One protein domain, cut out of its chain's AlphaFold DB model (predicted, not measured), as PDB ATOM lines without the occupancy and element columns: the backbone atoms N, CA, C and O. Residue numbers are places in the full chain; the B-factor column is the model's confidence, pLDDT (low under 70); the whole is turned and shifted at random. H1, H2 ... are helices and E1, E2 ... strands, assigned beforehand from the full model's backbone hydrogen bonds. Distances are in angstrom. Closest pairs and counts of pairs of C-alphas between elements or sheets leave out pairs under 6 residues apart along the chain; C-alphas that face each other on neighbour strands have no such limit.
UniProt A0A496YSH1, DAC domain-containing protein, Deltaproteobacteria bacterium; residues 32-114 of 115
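Overview. This is residues 32 to 114 of the 115 residues of the protein "DAC domain-containing protein" of Deltaproteobacteria bacterium (UniProt A0A496YSH1). A twisted wall of five antiparallel strands has one helix, H1, packed over one face of its E1 and E2 end; the E5 and E4 end reaches beyond the helix. A one-turn helix, H2, sits at the end of E3, and a long link loops back from it to the start of E4. The printed part has 83 residues, with H1, E1, E2, E3, H2, E4 and E5 in that order, and the sheet runs E1, E2, E3, E5, E4. The class is mixed, helices and strands; the whole is compact, with a radius of gyration of the C-alphas of 12.6 A and spans of 36 by 25 by 18 A.

Along the chain. Begin with the sheet: find C-alpha 61 at (192.387, 128.304, 133.385), where E1, residues 61 to 64, starts its 10.4 A. E2, residues 70 to 74, is 13.6 A long, and E3, residues 77 to 84, is 21.2 A. E5, residues 108 to 113, is 16.8 A long and ends at C-alpha 113, (190.567, 130.286, 148.556); E4, residues 100 to 105, is 16.2 A. H1, residues 45 to 56, runs 16.3 A from C-alpha 45 at (182.387, 120.384, 129.601). H2, residues 85 to 88, is 5.2 A long.

Arrangement. The sheet is twisted, its C-alphas lying up to 4.3 A off the best plane. E1, E2 and E3 form a meander, each strand the antiparallel neighbour of the one before; look for N 63 and O 71 at 2.9 A, and N 72 and O 80 at 2.9 A, within hydrogen-bond range. E3 and E5 are antiparallel, with N 81 and O 111 at 2.8 A; the hairpin of E4 and E5 has N 103 and O 110 at 2.8 A. E1 and E4 are edge strands and stay apart. H1 is on one face of the sheet, making two layers, helix and sheet, at a height over the sheet of 7.4 A. It is over E2 and only just over E1, where 3 of its C-alphas fall, and it runs along the strands, at 8 degrees to E2 on the local plane. The closest C-alphas of H1 and E1 are those of Ala 50 and Ala 61, 5.1 A apart. H2 only grazes the sheet, with residues 85 to 88. E3, H2 and E4 make a split strand-helix-strand unit, two strands running the same way with E5 between them, and its crossover is right-handed. In H1 every O i to N i+4 pair is within hydrogen-bond range; H2 is too short for one.

Size, cuts and confidence. The C-alphas farthest apart, of Asp 35 and Arg 106, are 38.2 A apart. The printed part has no cut. H2 to E4 is a long link of 11 residues, and residues 32 to 44 hold no named element. The mean pLDDT of the printed part is 89.0; look to residues 88 to 93 for values under 70.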
ATOM      1  N   ALA A  32     192.877 117.332 127.308       96.31
ATOM      2  CA  ALA A  32     193.639 117.102 128.531       96.31
ATOM      3  C   ALA A  32     192.964 115.990 129.341       96.31
ATOM      4  O   ALA A  32     191.738 115.843 129.283       96.31
ATOM      5  N   SER A  33     193.740 115.207 130.089       95.88
ATOM      6  CA  SER A  33     193.186 114.114 130.890       95.88
ATOM      7  C   SER A  33     192.266 114.645 131.998       95.88
ATOM      8  O   SER A  33     192.562 115.624 132.685       95.88
ATOM      9  N   ALA A  34     191.126 113.983 132.192       94.00
ATOM     10  CA  ALA A  34     190.210 114.245 133.304       94.00
ATOM     11  C   ALA A  34     190.498 113.362 134.529       94.00
ATOM     12  O   ALA A  34     189.776 113.431 135.527       94.00
ATOM     13  N   ASP A  35     191.545 112.536 134.479       95.62
ATOM     14  CA  ASP A  35     191.845 111.582 135.539       95.62
ATOM     15  C   ASP A  35     192.093 112.293 136.869       95.62
ATOM     16  O   ASP A  35     192.959 113.161 137.005       95.62
ATOM     17  N   GLY A  36     191.313 111.920 137.885       93.12
ATOM     18  CA  GLY A  36     191.386 112.502 139.224       93.12
ATOM     19  C   GLY A  36     190.976 113.975 139.302       93.12
ATOM     20  O   GLY A  36     191.398 114.650 140.238       93.12
ATOM     21  N   ILE A  37     190.225 114.495 138.327       96.12
ATOM     22  CA  ILE A  37     189.500 115.762 138.456       96.12
ATOM     23  C   ILE A  37     188.148 115.480 139.112       96.12
ATOM     24  O   ILE A  37     187.398 114.611 138.673       96.12
ATOM     25  N   VAL A  38     187.823 116.235 140.162       92.31
ATOM     26  CA  VAL A  38     186.530 116.157 140.851       92.31
ATOM     27  C   VAL A  38     185.847 117.511 140.735       92.31
ATOM     28  O   VAL A  38     186.336 118.503 141.270       92.31
ATOM     29  N   LEU A  39     184.715 117.557 140.032       92.50
ATOM     30  CA  LEU A  39     183.925 118.774 139.854       92.50
ATOM     31  C   LEU A  39     182.613 118.713 140.630       92.50
ATOM     32  O   LEU A  39     182.021 117.648 140.808       92.50
ATOM     33  N   SER A  40     182.136 119.882 141.050       89.12
ATOM     34  CA  SER A  40     180.813 120.041 141.646       89.12
ATOM     35  C   SER A  40     179.698 119.750 140.636       89.12
ATOM     36  O   SER A  40     179.851 119.939 139.427       89.12
ATOM     37  N   LEU A  41     178.539 119.324 141.145       87.06
ATOM     38  CA  LEU A  41     177.334 119.158 140.332       87.06
ATOM     39  C   LEU A  41     176.983 120.471 139.612       87.06
ATOM     40  O   LEU A  41     177.080 121.549 140.189       87.06
ATOM     41  N   GLY A  42     176.573 120.368 138.346       87.88
ATOM     42  CA  GLY A  42     176.263 121.522 137.494       87.88
ATOM     43  C   GLY A  42     177.444 122.043 136.666       87.88
ATOM     44  O   GLY A  42     177.251 122.870 135.775       87.88
ATOM     45  N   PHE A  43     178.664 121.542 136.883       93.25
ATOM     46  CA  PHE A  43     179.810 121.894 136.048       93.25
ATOM     47  C   PHE A  43     179.861 121.030 134.781       93.25
ATOM     48  O   PHE A  43     180.084 119.826 134.833       93.25
ATOM     49  N   GLY A  44     179.647 121.663 133.622       93.75
ATOM     50  CA  GLY A  44     179.724 121.011 132.307       93.75
ATOM     51  C   GLY A  44     181.122 120.973 131.665       93.75
ATOM     52  O   GLY A  44     182.131 121.300 132.287       93.75
ATOM     53  N   ALA A  45     181.161 120.648 130.366       94.75
ATOM     54  CA  ALA A  45     182.387 120.384 129.601       94.75
ATOM     55  C   ALA A  45     183.443 121.506 129.643       94.75
ATOM     56  O   ALA A  45     184.631 121.215 129.741       94.75
ATOM     57  N   ARG A  46     183.035 122.785 129.633       96.25
ATOM     58  CA  ARG A  46     183.972 123.923 129.740       96.25
ATOM     59  C   ARG A  46     184.736 123.934 131.068       96.25
ATOM     60  O   ARG A  46     185.920 124.246 131.091       96.25
ATOM     61  N   HIS A  47     184.070 123.564 132.161       97.50
ATOM     62  CA  HIS A  47     184.705 123.462 133.474       97.50
ATOM     63  C   HIS A  47     185.648 122.258 133.533       97.50
ATOM     64  O   HIS A  47     186.745 122.384 134.065       97.50
ATOM     65  N   MET A  48     185.254 121.124 132.938       97.50
ATOM     66  CA  MET A  48     186.123 119.947 132.833       97.50
ATOM     67  C   MET A  48     187.396 120.260 132.054       97.50
ATOM     68  O   MET A  48     188.482 120.026 132.561       97.50
ATOM     69  N   ALA A  49     187.275 120.887 130.883       97.69
ATOM     70  CA  ALA A  49     188.428 121.305 130.095       97.69
ATOM     71  C   ALA A  49     189.370 122.234 130.882       97.69
ATOM     72  O   ALA A  49     190.582 122.033 130.852       97.69
ATOM     73  N   ALA A  50     188.822 123.215 131.611       98.06
ATOM     74  CA  ALA A  50     189.597 124.153 132.423       98.06
ATOM     75  C   ALA A  50     190.330 123.465 133.592       98.06
ATOM     76  O   ALA A  50     191.517 123.705 133.820       98.06
ATOM     77  N   ALA A  51     189.645 122.583 134.318       98.12
ATOM     78  CA  ALA A  51     190.245 121.835 135.416       98.12
ATOM     79  C   ALA A  51     191.313 120.850 134.904       98.12
ATOM     80  O   ALA A  51     192.431 120.832 135.406       98.12
ATOM     81  N   SER A  52     191.023 120.099 133.841       98.19
ATOM     82  CA  SER A  52     191.975 119.165 133.231       98.19
ATOM     83  C   SER A  52     193.252 119.851 132.749       98.19
ATOM     84  O   SER A  52     194.344 119.440 133.132       98.19
ATOM     85  N   ILE A  53     193.148 120.933 131.965       98.19
ATOM     86  CA  ILE A  53     194.344 121.593 131.420       98.19
ATOM     87  C   ILE A  53     195.182 122.280 132.498       98.19
ATOM     88  O   ILE A  53     196.408 122.263 132.414       98.19
ATOM     89  N   SER A  54     194.542 122.849 133.525       98.25
ATOM     90  CA  SER A  54     195.262 123.459 134.651       98.25
ATOM     91  C   SER A  54     195.929 122.427 135.558       98.25
ATOM     92  O   SER A  54     196.874 122.768 136.254       98.25
ATOM     93  N   LYS A  55     195.471 121.168 135.557       97.88
ATOM     94  CA  LYS A  55     196.141 120.059 136.252       97.88
ATOM     95  C   LYS A  55     197.316 119.495 135.461       97.88
ATOM     96  O   LYS A  55     198.327 119.118 136.040       97.88
ATOM     97  N   GLU A  56     197.162 119.375 134.147       97.56
ATOM     98  CA  GLU A  56     198.169 118.760 133.274       97.56
ATOM     99  C   GLU A  56     199.314 119.724 132.917       97.56
ATOM    100  O   GLU A  56     200.375 119.302 132.459       97.56
ATOM    101  N   THR A  57     199.128 121.025 133.150       96.62
ATOM    102  CA  THR A  57     200.102 122.078 132.836       96.62
ATOM    103  C   THR A  57     200.288 123.041 134.010       96.62
ATOM    104  O   THR A  57     199.632 122.921 135.035       96.62
ATOM    105  N   GLN A  58     201.172 124.031 133.857       96.19
ATOM    106  CA  GLN A  58     201.323 125.135 134.819       96.19
ATOM    107  C   GLN A  58     200.392 126.325 134.514       96.19
ATOM    108  O   GLN A  58     200.586 127.414 135.052       96.19
ATOM    109  N   ALA A  59     199.433 126.160 133.598       97.44
ATOM    110  CA  ALA A  59     198.533 127.232 133.203       97.44
ATOM    111  C   ALA A  59     197.382 127.401 134.202       97.44
ATOM    112  O   ALA A  59     196.788 126.432 134.670       97.44
ATOM    113  N   VAL A  60     196.993 128.653 134.430       98.00
ATOM    114  CA  VAL A  60     195.731 128.990 135.094       98.00
ATOM    115  C   VAL A  60     194.629 129.027 134.041       98.00
ATOM    116  O   VAL A  60     194.768 129.689 133.011       98.00
ATOM    117  N   ALA A  61     193.519 128.343 134.300       98.19
ATOM    118  CA  ALA A  61     192.387 128.304 133.385       98.19
ATOM    119  C   ALA A  61     191.236 129.174 133.900       98.19
ATOM    120  O   ALA A  61     190.796 129.045 135.040       98.19
ATOM    121  N   VAL A  62     190.713 130.046 133.036       98.12
ATOM    122  CA  VAL A  62     189.564 130.908 133.339       98.12
ATOM    123  C   VAL A  62     188.384 130.485 132.478       98.12
ATOM    124  O   VAL A  62     188.510 130.352 131.262       98.12
ATOM    125  N   VAL A  63     187.223 130.289 133.098       97.19
ATOM    126  CA  VAL A  63     185.992 129.903 132.404       97.19
ATOM    127  C   VAL A  63     184.842 130.810 132.811       97.19
ATOM    128  O   VAL A  63     184.679 131.136 133.981       97.19
ATOM    129  N   VAL A  64     184.020 131.201 131.841       95.06
ATOM    130  CA  VAL A  64     182.754 131.902 132.080       95.06
ATOM    131  C   VAL A  64     181.624 130.908 131.843       95.06
ATOM    132  O   VAL A  64     181.528 130.347 130.751       95.06
ATOM    133  N   SER A  65     180.790 130.643 132.849       91.56
ATOM    134  CA  SER A  65     179.627 129.763 132.696       91.56
ATOM    135  C   SER A  65     178.469 130.468 131.992       91.56
ATOM    136  O   SER A  65     178.429 131.689 131.889       91.56
ATOM    137  N   GLU A  66     177.490 129.694 131.520       89.00
ATOM    138  CA  GLU A  66     176.245 130.234 130.950       89.00
ATOM    139  C   GLU A  66     175.493 131.140 131.940       89.00
ATOM    140  O   GLU A  66     174.940 132.164 131.561       89.00
ATOM    141  N   SER A  67     175.593 130.840 133.238       86.94
ATOM    142  CA  SER A  67     175.098 131.693 134.325       86.94
ATOM    143  C   SER A  67     175.917 132.973 134.561       86.94
ATOM    144  O   SER A  67     175.730 133.640 135.571       86.94
ATOM    145  N   SER A  68     176.836 133.333 133.659       89.94
ATOM    146  CA  SER A  68     177.695 134.523 133.757       89.94
ATOM    147  C   SER A  68     178.613 134.558 134.990       89.94
ATOM    148  O   SER A  68     179.106 135.621 135.361       89.94
ATOM    149  N   ILE A  69     178.871 133.407 135.619       92.44
ATOM    150  CA  ILE A  69     179.850 133.282 136.706       92.44
ATOM    151  C   ILE A  69     181.217 133.016 136.083       92.44
ATOM    152  O   ILE A  69     181.367 132.097 135.271       92.44
ATOM    153  N   VAL A  70     182.219 133.799 136.476       96.12
ATOM    154  CA  VAL A  70     183.611 133.555 136.083       96.12
ATOM    155  C   VAL A  70     184.260 132.667 137.133       96.12
ATOM    156  O   VAL A  70     184.135 132.925 138.325       96.12
ATOM    157  N   ARG A  71     184.960 131.622 136.706       96.19
ATOM    158  CA  ARG A  71     185.673 130.691 137.579       96.19
ATOM    159  C   ARG A  71     187.126 130.589 137.170       96.19
ATOM    160  O   ARG A  71     187.436 130.615 135.979       96.19
ATOM    161  N   VAL A  72     187.992 130.439 138.163       97.81
ATOM    162  CA  VAL A  72     189.433 130.286 137.984       97.81
ATOM    163  C   VAL A  72     189.849 128.930 138.530       97.81
ATOM    164  O   VAL A  72     189.579 128.624 139.694       97.81
ATOM    165  N   PHE A  73     190.499 128.139 137.683       97.75
ATOM    166  CA  PHE A  73     191.074 126.847 138.019       97.75
ATOM    167  C   PHE A  73     192.599 126.922 137.992       97.75
ATOM    168  O   PHE A  73     193.181 127.489 137.065       97.75
ATOM    169  N   ASP A  74     193.221 126.329 139.002       97.31
ATOM    170  CA  ASP A  74     194.668 126.190 139.134       97.31
ATOM    171  C   ASP A  74     194.970 124.800 139.701       97.31
ATOM    172  O   ASP A  74     194.296 124.350 140.632       97.31
ATOM    173  N   ASN A  75     195.933 124.093 139.106       96.62
ATOM    174  CA  ASN A  75     196.283 122.714 139.458       96.62
ATOM    175  C   ASN A  75     195.069 121.752 139.531       96.62
ATOM    176  O   ASN A  75     194.987 120.879 140.395       96.62
ATOM    177  N   GLY A  76     194.079 121.932 138.650       96.38
ATOM    178  CA  GLY A  76     192.855 121.124 138.631       96.38
ATOM    179  C   GLY A  76     191.813 121.459 139.692       96.38
ATOM    180  O   GLY A  76     190.763 120.817 139.728       96.38
ATOM    181  N   GLU A  77     192.054 122.469 140.523       95.50
ATOM    182  CA  GLU A  77     191.138 122.888 141.576       95.50
ATOM    183  C   GLU A  77     190.505 124.244 141.275       95.50
ATOM    184  O   GLU A  77     191.144 125.153 140.752       95.50
ATOM    185  N   LEU A  78     189.245 124.415 141.679       95.62
ATOM    186  CA  LEU A  78     188.603 125.725 141.700       95.62
ATOM    187  C   LEU A  78     189.237 126.578 142.808       95.62
ATOM    188  O   LEU A  78     189.170 126.216 143.987       95.62
ATOM    189  N   VAL A  79     189.831 127.710 142.433       96.00
ATOM    190  CA  VAL A  79     190.531 128.613 143.365       96.00
ATOM    191  C   VAL A  79     189.844 129.962 143.538       96.00
ATOM    192  O   VAL A  79     190.012 130.591 144.587       96.00
ATOM    193  N   ALA A  80     189.038 130.391 142.562       95.12
ATOM    194  CA  ALA A  80     188.219 131.592 142.684       95.12
ATOM    195  C   ALA A  80     186.935 131.540 141.845       95.12
ATOM    196  O   ALA A  80     186.883 130.904 140.790       95.12
ATOM    197  N   GLU A  81     185.924 132.275 142.300       94.31
ATOM    198  CA  GLU A  81     184.688 132.570 141.580       94.31
ATOM    199  C   GLU A  81     184.407 134.079 141.620       94.31
ATOM    200  O   GLU A  81     184.604 134.735 142.643       94.31
ATOM    201  N   ILE A  82     183.924 134.628 140.507       93.12
ATOM    202  CA  ILE A  82     183.403 135.991 140.402       93.12
ATOM    203  C   ILE A  82     181.921 135.872 140.067       93.12
ATOM    204  O   ILE A  82     181.550 135.414 138.981       93.12
ATOM    205  N   ILE A  83     181.091 136.255 141.027       90.94
ATOM    206  CA  ILE A  83     179.646 136.064 141.014       90.94
ATOM    207  C   ILE A  83     178.987 137.437 140.834       90.94
ATOM    208  O   ILE A  83     179.230 138.331 141.648       90.94
ATOM    209  N   PRO A  84     178.162 137.638 139.791       86.81
ATOM    210  CA  PRO A  84     177.371 138.861 139.666       86.81
ATOM    211  C   PRO A  84     176.358 139.004 140.815       86.81
ATOM    212  O   PRO A  84     175.741 138.017 141.221       86.81
ATOM    213  N   GLU A  85     176.133 140.229 141.297       76.50
ATOM    214  CA  GLU A  85     175.285 140.531 142.463       76.50
ATOM    215  C   GLU A  85     173.860 139.964 142.348       76.50
ATOM    216  O   GLU A  85     173.307 139.453 143.322       76.50
ATOM    217  N   LEU A  86     173.283 139.949 141.140       70.25
ATOM    218  CA  LEU A  86     171.948 139.390 140.892       70.25
ATOM    219  C   LEU A  86     171.821 137.918 141.337       70.25
ATOM    220  O   LEU A  86     170.753 137.481 141.771       70.25
ATOM    221  N   TRP A  87     172.911 137.150 141.279       70.62
ATOM    222  CA  TRP A  87     172.934 135.745 141.697       70.62
ATOM    223  C   TRP A  87     173.104 135.567 143.211       70.62
ATOM    224  O   TRP A  87     172.764 134.511 143.747       70.62
ATOM    225  N   MET A  88     173.546 136.608 143.924       64.44
ATOM    226  CA  MET A  88     173.622 136.595 145.390       64.44
ATOM    227  C   MET A  88     172.221 136.589 146.014       64.44
ATOM    228  O   MET A  88     171.982 135.903 147.008       64.44
ATOM    229  N   LEU A  89     171.258 137.274 145.384       64.62
ATOM    230  CA  LEU A  89     169.857 137.304 145.825       64.62
ATOM    231  C   LEU A  89     169.182 135.925 145.751       64.62
ATOM    232  O   LEU A  89     168.280 135.632 146.534       64.62
ATOM    233  N   SER A  90     169.629 135.062 144.833       60.41
ATOM    234  CA  SER A  90     169.064 133.725 144.611       60.41
ATOM    235  C   SER A  90     169.746 132.611 145.416       60.41
ATOM    236  O   SER A  90     169.399 131.444 145.240       60.41
ATOM    237  N   LYS A  91     170.661 132.943 146.343       55.62
ATOM    238  CA  LYS A  91     171.448 131.968 147.126       55.62
ATOM    239  C   LYS A  91     172.188 130.948 146.249       55.62
ATOM    240  O   LYS A  91     172.273 129.775 146.618       55.62
ATOM    241  N   TYR A  92     172.744 131.361 145.108       62.91
ATOM    242  CA  TYR A  92     173.769 130.532 144.473       62.91
ATOM    243  C   TYR A  92     174.956 130.443 145.438       62.91
ATOM    244  O   TYR A  92     175.663 131.421 145.667       62.91
ATOM    245  N   GLY A  93     175.125 129.280 146.068       65.44
ATOM    246  CA  GLY A  93     176.298 129.001 146.889       65.44
ATOM    247  C   GLY A  93     177.555 129.011 146.020       65.44
ATOM    248  O   GLY A  93     177.516 128.582 144.865       65.44
ATOM    249  N   HIS A  94     178.664 129.503 146.566       74.75
ATOM    250  CA  HIS A  94     179.968 129.299 145.943       74.75
ATOM    251  C   HIS A  94     180.354 127.814 146.033       74.75
ATOM    252  O   HIS A  94     179.957 127.101 146.956       74.75
ATOM    253  N   HIS A  95     181.145 127.349 145.074       79.94
ATOM    254  CA  HIS A  95     181.613 125.968 144.959       79.94
ATOM    255  C   HIS A  95     183.027 125.779 145.526       79.94
ATOM    256  O   HIS A  95     183.622 124.711 145.386       79.94
ATOM    257  N   LEU A  96     183.590 126.817 146.147       80.50
ATOM    258  CA  LEU A  96     184.896 126.755 146.796       80.50
ATOM    259  C   LEU A  96     184.824 125.913 148.073       80.50
ATOM    260  O   LEU A  96     184.003 126.155 148.953       80.50
ATOM    261  N   SER A  97     185.713 124.929 148.178       77.50
ATOM    262  CA  SER A  97     185.915 124.150 149.396       77.50
ATOM    263  C   SER A  97     186.944 124.816 150.318       77.50
ATOM    264  O   SER A  97     187.922 125.409 149.856       77.50
ATOM    265  N   GLY A  98     186.754 124.678 151.635       79.31
ATOM    266  CA  GLY A  98     187.698 125.160 152.651       79.31
ATOM    267  C   GLY A  98     187.515 126.630 153.043       79.31
ATOM    268  O   GLY A  98     186.456 127.218 152.845       79.31
ATOM    269  N   ALA A  99     188.544 127.216 153.663       81.06
ATOM    270  CA  ALA A  99     188.517 128.617 154.073       81.06
ATOM    271  C   ALA A  99     188.640 129.538 152.851       81.06
ATOM    272  O   ALA A  99     189.593 129.438 152.077       81.06
ATOM    273  N   PHE A 100     187.709 130.477 152.707       84.38
ATOM    274  CA  PHE A 100     187.701 131.447 151.614       84.38
ATOM    275  C   PHE A 100     187.712 132.886 152.136       84.38
ATOM    276  O   PHE A 100     187.421 133.176 153.303       84.38
ATOM    277  N   SER A 101     188.123 133.801 151.266       84.94
ATOM    278  CA  SER A 101     187.923 135.236 151.411       84.94
ATOM    279  C   SER A 101     186.874 135.684 150.413       84.94
ATOM    280  O   SER A 101     186.909 135.281 149.253       84.94
ATOM    281  N   GLU A 102     185.983 136.546 150.870       86.19
ATOM    282  CA  GLU A 102     184.972 137.185 150.047       86.19
ATOM    283  C   GLU A 102     185.263 138.682 150.008       86.19
ATOM    284  O   GLU A 102     185.525 139.305 151.041       86.19
ATOM    285  N   LYS A 103     185.262 139.251 148.805       86.25
ATOM    286  CA  LYS A 103     185.378 140.687 148.587       86.25
ATOM    287  C   LYS A 103     184.333 141.107 147.570       86.25
ATOM    288  O   LYS A 103     184.400 140.717 146.407       86.25
ATOM    289  N   THR A 104     183.405 141.942 148.006       83.25
ATOM    290  CA  THR A 104     182.435 142.583 147.122       83.25
ATOM    291  C   THR A 104     183.010 143.902 146.624       83.25
ATOM    292  O   THR A 104     183.519 144.702 147.413       83.25
ATOM    293  N   ASP A 105     182.959 144.115 145.314       82.12
ATOM    294  CA  ASP A 105     183.285 145.386 144.677       82.12
ATOM    295  C   ASP A 105     182.201 145.716 143.653       82.12
ATOM    296  O   ASP A 105     181.995 144.980 142.688       82.12
ATOM    297  N   ARG A 106     181.507 146.836 143.862       83.06
ATOM    298  CA  ARG A 106     180.357 147.250 143.041       83.06
ATOM    299  C   ARG A 106     179.330 146.108 142.912       83.06
ATOM    300  O   ARG A 106     178.866 145.605 143.925       83.06
ATOM    301  N   GLU A 107     179.011 145.717 141.680       84.19
ATOM    302  CA  GLU A 107     177.988 144.732 141.304       84.19
ATOM    303  C   GLU A 107     178.545 143.295 141.199       84.19
ATOM    304  O   GLU A 107     177.907 142.410 140.618       84.19
ATOM    305  N   ILE A 108     179.763 143.047 141.699       88.75
ATOM    306  CA  ILE A 108     180.393 141.722 141.683       88.75
ATOM    307  C   ILE A 108     180.920 141.322 143.059       88.75
ATOM    308  O   ILE A 108     181.469 142.125 143.815       88.75
ATOM    309  N   THR A 109     180.826 140.029 143.345       88.06
ATOM    310  CA  THR A 109     181.447 139.401 144.508       88.06
ATOM    311  C   THR A 109     182.542 138.460 144.042       88.06
ATOM    312  O   THR A 109     182.300 137.547 143.254       88.06
ATOM    313  N   VAL A 110     183.754 138.673 144.543       90.38
ATOM    314  CA  VAL A 110     184.896 137.787 144.324       90.38
ATOM    315  C   VAL A 110     185.056 136.894 145.546       90.38
ATOM    316  O   VAL A 110     185.274 137.385 146.654       90.38
ATOM    317  N   VAL A 111     184.983 135.585 145.335       91.12
ATOM    318  CA  VAL A 111     185.258 134.568 146.349       91.12
ATOM    319  C   VAL A 111     186.531 133.836 145.941       91.12
ATOM    320  O   VAL A 111     186.648 133.389 144.804       91.12
ATOM    321  N   SER A 112     187.503 133.714 146.840       91.25
ATOM    322  CA  SER A 112     188.781 133.043 146.561       91.25
ATOM    323  C   SER A 112     189.248 132.200 147.741       91.25
ATOM    324  O   SER A 112     189.023 132.580 148.891       91.25
ATOM    325  N   LYS A 113     189.933 131.078 147.485       88.50
ATOM    326  CA  LYS A 113     190.567 130.286 148.556       88.50
ATOM    327  C   LYS A 113     191.576 131.143 149.330       88.50
ATOM    328  O   LYS A 113     192.369 131.871 148.730       88.50
ATOM    329  N   LYS A 114     191.561 131.049 150.664       78.88
ATOM    330  CA  LYS A 114     192.638 131.587 151.507       78.88
ATOM    331  C   LYS A 114     193.826 130.627 151.438       78.88
ATOM    332  O   LYS A 114     193.631 129.422 151.582       78.88
TER     333      LYS A 114